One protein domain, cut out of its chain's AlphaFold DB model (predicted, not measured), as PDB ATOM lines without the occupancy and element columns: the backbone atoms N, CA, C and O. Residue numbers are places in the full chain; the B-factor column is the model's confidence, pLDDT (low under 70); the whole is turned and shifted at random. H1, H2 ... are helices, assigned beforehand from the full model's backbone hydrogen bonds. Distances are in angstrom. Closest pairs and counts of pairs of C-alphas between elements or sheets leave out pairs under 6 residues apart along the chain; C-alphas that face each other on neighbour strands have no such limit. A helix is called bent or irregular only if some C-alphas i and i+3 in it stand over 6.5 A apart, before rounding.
ATOM      1  N   ILE A 354     210.076 271.925 207.323       97.88
ATOM      2  CA  ILE A 354     208.963 272.375 206.482       97.88
ATOM      3  C   ILE A 354     208.900 271.558 205.192       97.88
ATOM      4  O   ILE A 354     207.810 271.172 204.777       97.88
ATOM      5  N   LYS A 355     210.048 271.251 204.572       96.88
ATOM      6  CA  LYS A 355     210.096 270.422 203.357       96.88
ATOM      7  C   LYS A 355     209.602 268.992 203.594       96.88
ATOM      8  O   LYS A 355     209.123 268.368 202.656       96.88
ATOM      9  N   LYS A 356     209.737 268.471 204.816       95.88
ATOM     10  CA  LYS A 356     209.391 267.085 205.166       95.88
ATOM     11  C   LYS A 356     207.991 266.936 205.761       95.88
ATOM     12  O   LYS A 356     207.323 265.955 205.468       95.88
ATOM     13  N   ARG A 357     207.554 267.879 206.602       95.38
ATOM     14  CA  ARG A 357     206.303 267.773 207.382       95.38
ATOM     15  C   ARG A 357     205.340 268.946 207.193       95.38
ATOM     16  O   ARG A 357     204.223 268.912 207.704       95.38
ATOM     17  N   GLY A 358     205.748 269.984 206.468       97.31
ATOM     18  CA  GLY A 358     204.962 271.199 206.294       97.31
ATOM     19  C   GLY A 358     205.020 272.147 207.495       97.31
ATOM     20  O   GLY A 358     205.418 271.799 208.604       97.31
ATOM     21  N   GLN A 359     204.588 273.388 207.267       97.81
ATOM     22  CA  GLN A 359     204.772 274.497 208.210       97.81
ATOM     23  C   GLN A 359     204.080 274.286 209.562       97.81
ATOM     24  O   GLN A 359     204.681 274.530 210.604       97.81
ATOM     25  N   LYS A 360     202.825 273.819 209.574       96.94
ATOM     26  CA  LYS A 360     202.069 273.651 210.826       96.94
ATOM     27  C   LYS A 360     202.732 272.629 211.755       96.94
ATOM     28  O   LYS A 360     202.869 272.897 212.944       96.94
ATOM     29  N   ALA A 361     203.169 271.493 211.208       95.94
ATOM     30  CA  ALA A 361     203.852 270.460 211.977       95.94
ATOM     31  C   ALA A 361     205.190 270.973 212.524       95.94
ATOM     32  O   ALA A 361     205.416 270.877 213.724       95.94
ATOM     33  N   THR A 362     206.015 271.613 211.687       96.00
ATOM     34  CA  THR A 362     207.288 272.209 212.121       96.00
ATOM     35  C   THR A 362     207.105 273.225 213.246       96.00
ATOM     36  O   THR A 362     207.843 273.194 214.226       96.00
ATOM     37  N   MET A 363     206.110 274.113 213.134       95.25
ATOM     38  CA  MET A 363     205.821 275.102 214.176       95.25
ATOM     39  C   MET A 363     205.459 274.424 215.502       95.25
ATOM     40  O   MET A 363     205.976 274.803 216.549       95.25
ATOM     41  N   ASN A 364     204.602 273.402 215.459       92.50
ATOM     42  CA  ASN A 364     204.233 272.646 216.652       92.50
ATOM     43  C   ASN A 364     205.435 271.925 217.266       92.50
ATOM     44  O   ASN A 364     205.539 271.897 218.483       92.50
ATOM     45  N   THR A 365     206.350 271.393 216.451       90.94
ATOM     46  CA  THR A 365     207.582 270.753 216.927       90.94
ATOM     47  C   THR A 365     208.477 271.732 217.693       90.94
ATOM     48  O   THR A 365     208.964 271.394 218.764       90.94
ATOM     49  N   ILE A 366     208.664 272.953 217.183       90.81
ATOM     50  CA  ILE A 366     209.507 273.977 217.835       90.81
ATOM     51  C   ILE A 366     208.875 274.462 219.139       90.81
ATOM     52  O   ILE A 366     209.569 274.715 220.117       90.81
ATOM     53  N   LEU A 367     207.551 274.592 219.155       89.38
ATOM     54  CA  LEU A 367     206.812 275.091 220.309       89.38
ATOM     55  C   LEU A 367     206.422 273.987 221.301       89.38
ATOM     56  O   LEU A 367     205.743 274.285 222.275       89.38
ATOM     57  N   ARG A 368     206.813 272.726 221.070       79.56
ATOM     58  CA  ARG A 368     206.366 271.579 221.881       79.56
ATOM     59  C   ARG A 368     206.923 271.576 223.311       79.56
ATOM     60  O   ARG A 368     206.381 270.874 224.147       79.56
ATOM     61  N   GLY A 369     207.952 272.381 223.587       62.09
ATOM     62  CA  GLY A 369     208.585 272.553 224.903       62.09
ATOM     63  C   GLY A 369     208.140 273.803 225.673       62.09
ATOM     64  O   GLY A 369     208.911 274.355 226.451       62.09
ATOM     65  N   THR A 370     206.940 274.334 225.413       56.75
ATOM     66  CA  THR A 370     206.422 275.511 226.141       56.75
ATOM     67  C   THR A 370     205.914 275.183 227.550       56.75
ATOM     68  O   THR A 370     205.737 276.079 228.360       56.75
ATOM     69  N   GLU A 371     205.657 273.919 227.888       53.72
ATOM     70  CA  GLU A 371     204.967 273.589 229.148       53.72
ATOM     71  C   GLU A 371     205.898 273.644 230.381       53.72
ATOM     72  O   GLU A 371     205.453 274.027 231.466       53.72
ATOM     73  N   HIS A 372     207.209 273.400 230.216       57.28
ATOM     74  CA  HIS A 372     208.229 273.523 231.269       57.28
ATOM     75  C   HIS A 372     209.379 274.461 230.852       57.28
ATOM     76  O   HIS A 372     210.544 274.084 230.716       57.28
ATOM     77  N   ILE A 373     209.021 275.742 230.709       54.88
ATOM     78  CA  ILE A 373     209.745 276.859 230.062       54.88
ATOM     79  C   ILE A 373     211.274 276.924 230.269       54.88
ATOM     80  O   ILE A 373     211.972 277.403 229.378       54.88
ATOM     81  N   ARG A 374     211.841 276.512 231.414       55.03
ATOM     82  CA  ARG A 374     213.297 276.643 231.649       55.03
ATOM     83  C   ARG A 374     214.129 275.460 231.152       55.03
ATOM     84  O   ARG A 374     215.187 275.701 230.581       55.03
ATOM     85  N   TYR A 375     213.694 274.224 231.385       56.31
ATOM     86  CA  TYR A 375     214.496 273.038 231.052       56.31
ATOM     87  C   TYR A 375     214.392 272.713 229.556       56.31
ATOM     88  O   TYR A 375     215.400 272.532 228.874       56.31
ATOM     89  N   ASP A 376     213.177 272.796 229.018       63.19
ATOM     90  CA  ASP A 376     212.895 272.514 227.611       63.19
ATOM     91  C   ASP A 376     213.529 273.542 226.664       63.19
ATOM     92  O   ASP A 376     213.904 273.218 225.536       63.19
ATOM     93  N   PHE A 377     213.697 274.788 227.122       63.81
ATOM     94  CA  PHE A 377     214.296 275.844 226.312       63.81
ATOM     95  C   PHE A 377     215.806 275.648 226.100       63.81
ATOM     96  O   PHE A 377     216.286 275.823 224.979       63.81
ATOM     97  N   VAL A 378     216.548 275.264 227.147       68.94
ATOM     98  CA  VAL A 378     217.991 274.977 227.037       68.94
ATOM     99  C   VAL A 378     218.209 273.796 226.092       68.94
ATOM    100  O   VAL A 378     218.982 273.905 225.140       68.94
ATOM    101  N   ASN A 379     217.425 272.728 226.270       76.56
ATOM    102  CA  ASN A 379     217.480 271.553 225.403       76.56
ATOM    103  C   ASN A 379     217.159 271.900 223.945       76.56
ATOM    104  O   ASN A 379     217.850 271.425 223.045       76.56
ATOM    105  N   LEU A 380     216.158 272.748 223.680       85.88
ATOM    106  CA  LEU A 380     215.837 273.204 222.325       85.88
ATOM    107  C   LEU A 380     216.996 273.986 221.696       85.88
ATOM    108  O   LEU A 380     217.352 273.734 220.544       85.88
ATOM    109  N   TYR A 381     217.566 274.940 222.434       86.75
ATOM    110  CA  TYR A 381     218.647 275.793 221.945       86.75
ATOM    111  C   TYR A 381     219.878 274.975 221.539       86.75
ATOM    112  O   TYR A 381     220.356 275.093 220.405       86.75
ATOM    113  N   ASP A 382     220.350 274.110 222.436       87.19
ATOM    114  CA  ASP A 382     221.531 273.280 222.199       87.19
ATOM    115  C   ASP A 382     221.256 272.212 221.139       87.19
ATOM    116  O   ASP A 382     222.068 272.005 220.232       87.19
ATOM    117  N   SER A 383     220.067 271.602 221.162       91.56
ATOM    118  CA  SER A 383     219.696 270.614 220.151       91.56
ATOM    119  C   SER A 383     219.618 271.206 218.751       91.56
ATOM    120  O   SER A 383     220.056 270.556 217.807       91.56
ATOM    121  N   LEU A 384     219.099 272.428 218.580       94.06
ATOM    122  CA  LEU A 384     219.058 273.084 217.269       94.06
ATOM    123  C   LEU A 384     220.467 273.297 216.710       94.06
ATOM    124  O   LEU A 384     220.701 273.027 215.530       94.06
ATOM    125  N   LYS A 385     221.410 273.730 217.555       93.75
ATOM    126  CA  LYS A 385     222.815 273.902 217.165       93.75
ATOM    127  C   LYS A 385     223.471 272.579 216.796       93.75
ATOM    128  O   LYS A 385     224.118 272.492 215.756       93.75
ATOM    129  N   MET A 386     223.300 271.543 217.617       94.31
ATOM    130  CA  MET A 386     223.842 270.212 217.326       94.31
ATOM    131  C   MET A 386     223.221 269.629 216.058       94.31
ATOM    132  O   MET A 386     223.934 269.079 215.221       94.31
ATOM    133  N   PHE A 387     221.912 269.803 215.876       95.50
ATOM    134  CA  PHE A 387     221.213 269.355 214.682       95.50
ATOM    135  C   PHE A 387     221.752 270.038 213.429       95.50
ATOM    136  O   PHE A 387     221.987 269.357 212.441       95.50
ATOM    137  N   GLU A 388     221.976 271.355 213.460       96.75
ATOM    138  CA  GLU A 388     222.562 272.108 212.347       96.75
ATOM    139  C   GLU A 388     224.012 271.691 212.074       96.75
ATOM    140  O   GLU A 388     224.347 271.316 210.948       96.75
ATOM    141  N   LYS A 389     224.858 271.689 213.110       95.56
ATOM    142  CA  LYS A 389     226.293 271.389 213.012       95.56
ATOM    143  C   LYS A 389     226.560 269.960 212.536       95.56
ATOM    144  O   LYS A 389     227.404 269.753 211.666       95.56
ATOM    145  N   TYR A 390     225.824 268.983 213.065       95.00
ATOM    146  CA  TYR A 390     226.043 267.555 212.807       95.00
ATOM    147  C   TYR A 390     225.061 266.942 211.821       95.00
ATOM    148  O   TYR A 390     225.115 265.739 211.592       95.00
ATOM    149  N   PHE A 391     224.196 267.735 211.184       95.88
ATOM    150  CA  PHE A 391     223.088 267.239 210.363       95.88
ATOM    151  C   PHE A 391     223.457 266.095 209.404       95.88
ATOM    152  O   PHE A 391     222.740 265.102 209.293       95.88
ATOM    153  N   ARG A 392     224.587 266.235 208.699       94.50
ATOM    154  CA  ARG A 392     225.064 265.265 207.693       94.50
ATOM    155  C   ARG A 392     225.453 263.915 208.286       94.50
ATOM    156  O   ARG A 392     225.467 262.921 207.574       94.50
ATOM    157  N   HIS A 393     225.761 263.909 209.570       92.19
ATOM    158  CA  HIS A 393     226.259 262.777 210.323       92.19
ATOM    159  C   HIS A 393     225.178 262.103 211.171       92.19
ATOM    160  O   HIS A 393     225.375 260.996 211.664       92.19
ATOM    161  N   LEU A 394     224.025 262.755 211.337       93.44
ATOM    162  CA  LEU A 394     222.932 262.185 212.109       93.44
ATOM    163  C   LEU A 394     222.327 260.973 211.382       93.44
ATOM    164  O   LEU A 394     222.047 261.068 210.178       93.44
ATOM    165  N   PRO A 395     222.045 259.871 212.099       95.00
ATOM    166  CA  PRO A 395     221.252 258.773 211.566       95.00
ATOM    167  C   PRO A 395     219.875 259.258 211.106       95.00
ATOM    168  O   PRO A 395     219.244 260.088 211.768       95.00
ATOM    169  N   ASP A 396     219.364 258.711 210.004       94.69
ATOM    170  CA  ASP A 396     218.061 259.127 209.469       94.69
ATOM    171  C   ASP A 396     216.908 258.835 210.431       94.69
ATOM    172  O   ASP A 396     215.965 259.622 210.507       94.69
ATOM    173  N   LYS A 397     217.026 257.765 211.229       95.31
ATOM    174  CA  LYS A 397     216.093 257.475 212.322       95.31
ATOM    175  C   LYS A 397     216.013 258.650 213.303       95.31
ATOM    176  O   LYS A 397     214.939 259.204 213.479       95.31
ATOM    177  N   LEU A 398     217.150 259.117 213.826       93.31
ATOM    178  CA  LEU A 398     217.184 260.241 214.767       93.31
ATOM    179  C   LEU A 398     216.658 261.541 214.138       93.31
ATOM    180  O   LEU A 398     215.933 262.293 214.786       93.31
ATOM    181  N   LYS A 399     216.965 261.804 212.859       95.88
ATOM    182  CA  LYS A 399     216.367 262.945 212.143       95.88
ATOM    183  C   LYS A 399     214.843 262.840 212.132       95.88
ATOM    184  O   LYS A 399     214.178 263.845 212.361       95.88
ATOM    185  N   ASN A 400     214.292 261.658 211.854       94.19
ATOM    186  CA  ASN A 400     212.848 261.428 211.813       94.19
ATOM    187  C   ASN A 400     212.201 261.514 213.203       94.19
ATOM    188  O   ASN A 400     211.122 262.099 213.314       94.19
ATOM    189  N   ASP A 401     212.869 261.013 214.241       92.12
ATOM    190  CA  ASP A 401     212.404 261.070 215.630       92.12
ATOM    191  C   ASP A 401     212.337 262.531 216.106       92.12
ATOM    192  O   ASP A 401     211.281 263.000 216.523       92.12
ATOM    193  N   ILE A 402     213.398 263.324 215.903       92.50
ATOM    194  CA  ILE A 402     213.401 264.773 216.195       92.50
ATOM    195  C   ILE A 402     212.296 265.490 215.428       92.50
ATOM    196  O   ILE A 402     211.595 266.361 215.944       92.50
ATOM    197  N   MET A 403     212.139 265.139 214.159       90.88
ATOM    198  CA  MET A 403     211.135 265.738 213.306       90.88
ATOM    199  C   MET A 403     209.721 265.434 213.791       90.88
ATOM    200  O   MET A 403     208.873 266.315 213.657       90.88
ATOM    201  N   THR A 404     209.471 264.236 214.328       89.06
ATOM    202  CA  THR A 404     208.156 263.731 214.755       89.06
ATOM    203  C   THR A 404     207.807 264.161 216.169       89.06
ATOM    204  O   THR A 404     206.740 264.750 216.382       89.06
ATOM    205  N   ASP A 405     208.733 263.931 217.090       87.25
ATOM    206  CA  ASP A 405     208.552 264.075 218.528       87.25
ATOM    207  C   ASP A 405     209.015 265.442 219.024       87.25
ATOM    208  O   ASP A 405     208.389 266.017 219.913       87.25
ATOM    209  N   GLY A 406     210.006 266.030 218.356       88.75
ATOM    210  CA  GLY A 406     210.652 267.276 218.748       88.75
ATOM    211  C   GLY A 406     211.942 267.046 219.508       88.75
ATOM    212  O   GLY A 406     212.479 265.941 219.557       88.75
ATOM    213  N   PHE A 407     212.461 268.117 220.091       89.19
ATOM    214  CA  PHE A 407     213.699 268.093 220.864       89.19
ATOM    215  C   PHE A 407     213.429 267.664 222.309       89.19
ATOM    216  O   PHE A 407     213.627 268.429 223.246       89.19
ATOM    217  N   THR A 408     212.910 266.446 222.468       86.06
ATOM    218  CA  THR A 408     212.729 265.797 223.772       86.06
ATOM    219  C   THR A 408     214.082 265.554 224.442       86.06
ATOM    220  O   THR A 408     215.112 265.542 223.770       86.06
ATOM    221  N   GLU A 409     214.089 265.296 225.750       82.38
ATOM    222  CA  GLU A 409     215.307 264.922 226.488       82.38
ATOM    223  C   GLU A 409     216.022 263.721 225.846       82.38
ATOM    224  O   GLU A 409     217.230 263.759 225.627       82.38
ATOM    225  N   PHE A 410     215.265 262.703 225.423       84.56
ATOM    226  CA  PHE A 410     215.802 261.555 224.689       84.56
ATOM    227  C   PHE A 410     216.536 261.973 223.404       84.56
ATOM    228  O   PHE A 410     217.684 261.588 223.178       84.56
ATOM    229  N   ASN A 411     215.896 262.802 222.573       87.94
ATOM    230  CA  ASN A 411     216.475 263.255 221.310       87.94
ATOM    231  C   ASN A 411     217.662 264.206 221.521       87.94
ATOM    232  O   ASN A 411     218.640 264.138 220.774       87.94
ATOM    233  N   HIS A 412     217.607 265.060 222.544       88.50
ATOM    234  CA  HIS A 412     218.723 265.902 222.965       88.50
ATOM    235  C   HIS A 412     219.929 265.049 223.387       88.50
ATOM    236  O   HIS A 412     221.036 265.267 222.895       88.50
ATOM    237  N   ASN A 413     219.725 264.038 224.236       84.38
ATOM    238  CA  ASN A 413     220.799 263.167 224.717       84.38
ATOM    239  C   ASN A 413     221.411 262.346 223.573       84.38
ATOM    240  O   ASN A 413     222.633 262.215 223.492       84.38
ATOM    241  N   ALA A 414     220.590 261.870 222.632       88.12
ATOM    242  CA  ALA A 414     221.071 261.206 221.423       88.12
ATOM    243  C   ALA A 414     221.925 262.139 220.541       88.12
ATOM    244  O   ALA A 414     222.989 261.736 220.066       88.12
ATOM    245  N   LEU A 415     221.499 263.396 220.349       90.44
ATOM    246  CA  LEU A 415     222.284 264.413 219.638       90.44
ATOM    247  C   LEU A 415     223.607 264.708 220.347       90.44
ATOM    248  O   LEU A 415     224.642 264.745 219.690       90.44
ATOM    249  N   SER A 416     223.571 264.884 221.667       87.50
ATOM    250  CA  SER A 416     224.744 265.183 222.492       87.50
ATOM    251  C   SER A 416     225.765 264.046 222.458       87.50
ATOM    252  O   SER A 416     226.943 264.281 222.194       87.50
ATOM    253  N   SER A 417     225.315 262.794 222.603       84.75
ATOM    254  CA  SER A 417     226.195 261.624 222.503       84.75
ATOM    255  C   SER A 417     226.853 261.521 221.123       84.75
ATOM    256  O   SER A 417     228.057 261.284 221.024       84.75
ATOM    257  N   LEU A 418     226.100 261.754 220.041       88.25
ATOM    258  CA  LEU A 418     226.665 261.777 218.690       88.25
ATOM    259  C   LEU A 418     227.658 262.924 218.511       88.25
ATOM    260  O   LEU A 418     228.763 262.692 218.025       88.25
ATOM    261  N   ALA A 419     227.294 264.138 218.924       88.12
ATOM    262  CA  ALA A 419     228.170 265.302 218.875       88.12
ATOM    263  C   ALA A 419     229.493 265.024 219.602       88.12
ATOM    264  O   ALA A 419     230.559 265.250 219.031       88.12
ATOM    265  N   TYR A 420     229.430 264.430 220.797       84.31
ATOM    266  CA  TYR A 420     230.610 264.031 221.557       84.31
ATOM    267  C   TYR A 420     231.496 263.058 220.773       84.31
ATOM    268  O   TYR A 420     232.702 263.282 220.683       84.31
ATOM    269  N   ARG A 421     230.922 262.017 220.156       85.25
ATOM    270  CA  ARG A 421     231.679 261.044 219.344       85.25
ATOM    271  C   ARG A 421     232.328 261.677 218.110       85.25
ATOM    272  O   ARG A 421     233.389 261.229 217.694       85.25
ATOM    273  N   TYR A 422     231.715 262.707 217.527       85.56
ATOM    274  CA  TYR A 422     232.290 263.434 216.390       85.56
ATOM    275  C   TYR A 422     233.396 264.410 216.792       85.56
ATOM    276  O   TYR A 422     234.354 264.585 216.041       85.56
ATOM    277  N   GLU A 423     233.270 265.055 217.950       86.25
ATOM    278  CA  GLU A 423     234.266 266.009 218.447       86.25
ATOM    279  C   GLU A 423     235.462 265.314 219.110       86.25
ATOM    280  O   GLU A 423     236.565 265.860 219.102       86.25
ATOM    281  N   ASN A 424     235.268 264.106 219.646       84.81
ATOM    282  CA  ASN A 424     236.262 263.404 220.452       84.81
ATOM    283  C   ASN A 424     236.629 262.051 219.839       84.81
ATOM    284  O   ASN A 424     235.772 261.237 219.484       84.81
TER     285      ASN A 424
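What this domain is: This is residues 354 to 424 of the 532 residues of an uncharacterized protein of Treponema sp (UniProt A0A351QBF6). The kinked helix H3 makes one side of the domain; H5 crosses it, and H4 forms a helical hairpin with H5. H2 stands across one end of this group, packing on H3 and H4, with short H1 near it. The printed part has 71 residues with five named helices, H1 to H5 in order, and no named strand: all helix, mostly crossed. It is compact, with a radius of gyration of the C-alphas of 11.8 A, and only just flat, spanning 35 by 29 by 16 A.

How they stand to each other: Start at H3, residues 375 to 393, which has a kink of 47 degrees near residue 387. H5, residues 409 to 423, touches it at a steep tilt of 44 degrees, the same way; the closest C-alphas, Ser 383 and His 412, are 5.6 A apart. H4, residues 396 to 405, touches H5 with Asn 411 to Ala 414 of H5 alone, the closest C-alphas being Ile 402 and Asn 411, 6.2 A. This hairpin has a shallow tilt of 32 degrees, opposite ways. H2, residues 359 to 369, touches H4 about perpendicular at 78 degrees, the closest C-alphas being Thr 365 and Asp 405, 6.9 A. H2 also touches residues 376 to 380 alone of H3; the closest C-alphas, Gly 369 and Asp 376, are 5.1 A apart. H1, residues 354 to 357, is close to H2 but not clearly touching; the closest C-alphas, Ile 354 and Thr 362, are 5.9 A apart. In H4 and H5 every O i to N i+4 pair is within hydrogen-bond range, in H2 6 of 7 and in H3 13 of 15; H1 is too short for one.

Where its parts are: Find C-alpha 375 at (214.496, 273.038, 231.052); from there H3 runs 25.9 A. H5 runs 20.6 A to C-alpha 423 at (234.266, 266.009, 218.447). H2 and H3 are irregular: C-alphas 366 and 369 are 7.3 A apart, and C-alphas 389 and 392 are 8.2 A apart.

The domain as a whole: The two farthest C-alphas, those of Lys 360 and Asn 424, are 37.0 A apart. The printed part has no cut, and its four links are tight. Look for low confidence at residues 369 to 378, under 70; the mean pLDDT of the printed part is 86.4.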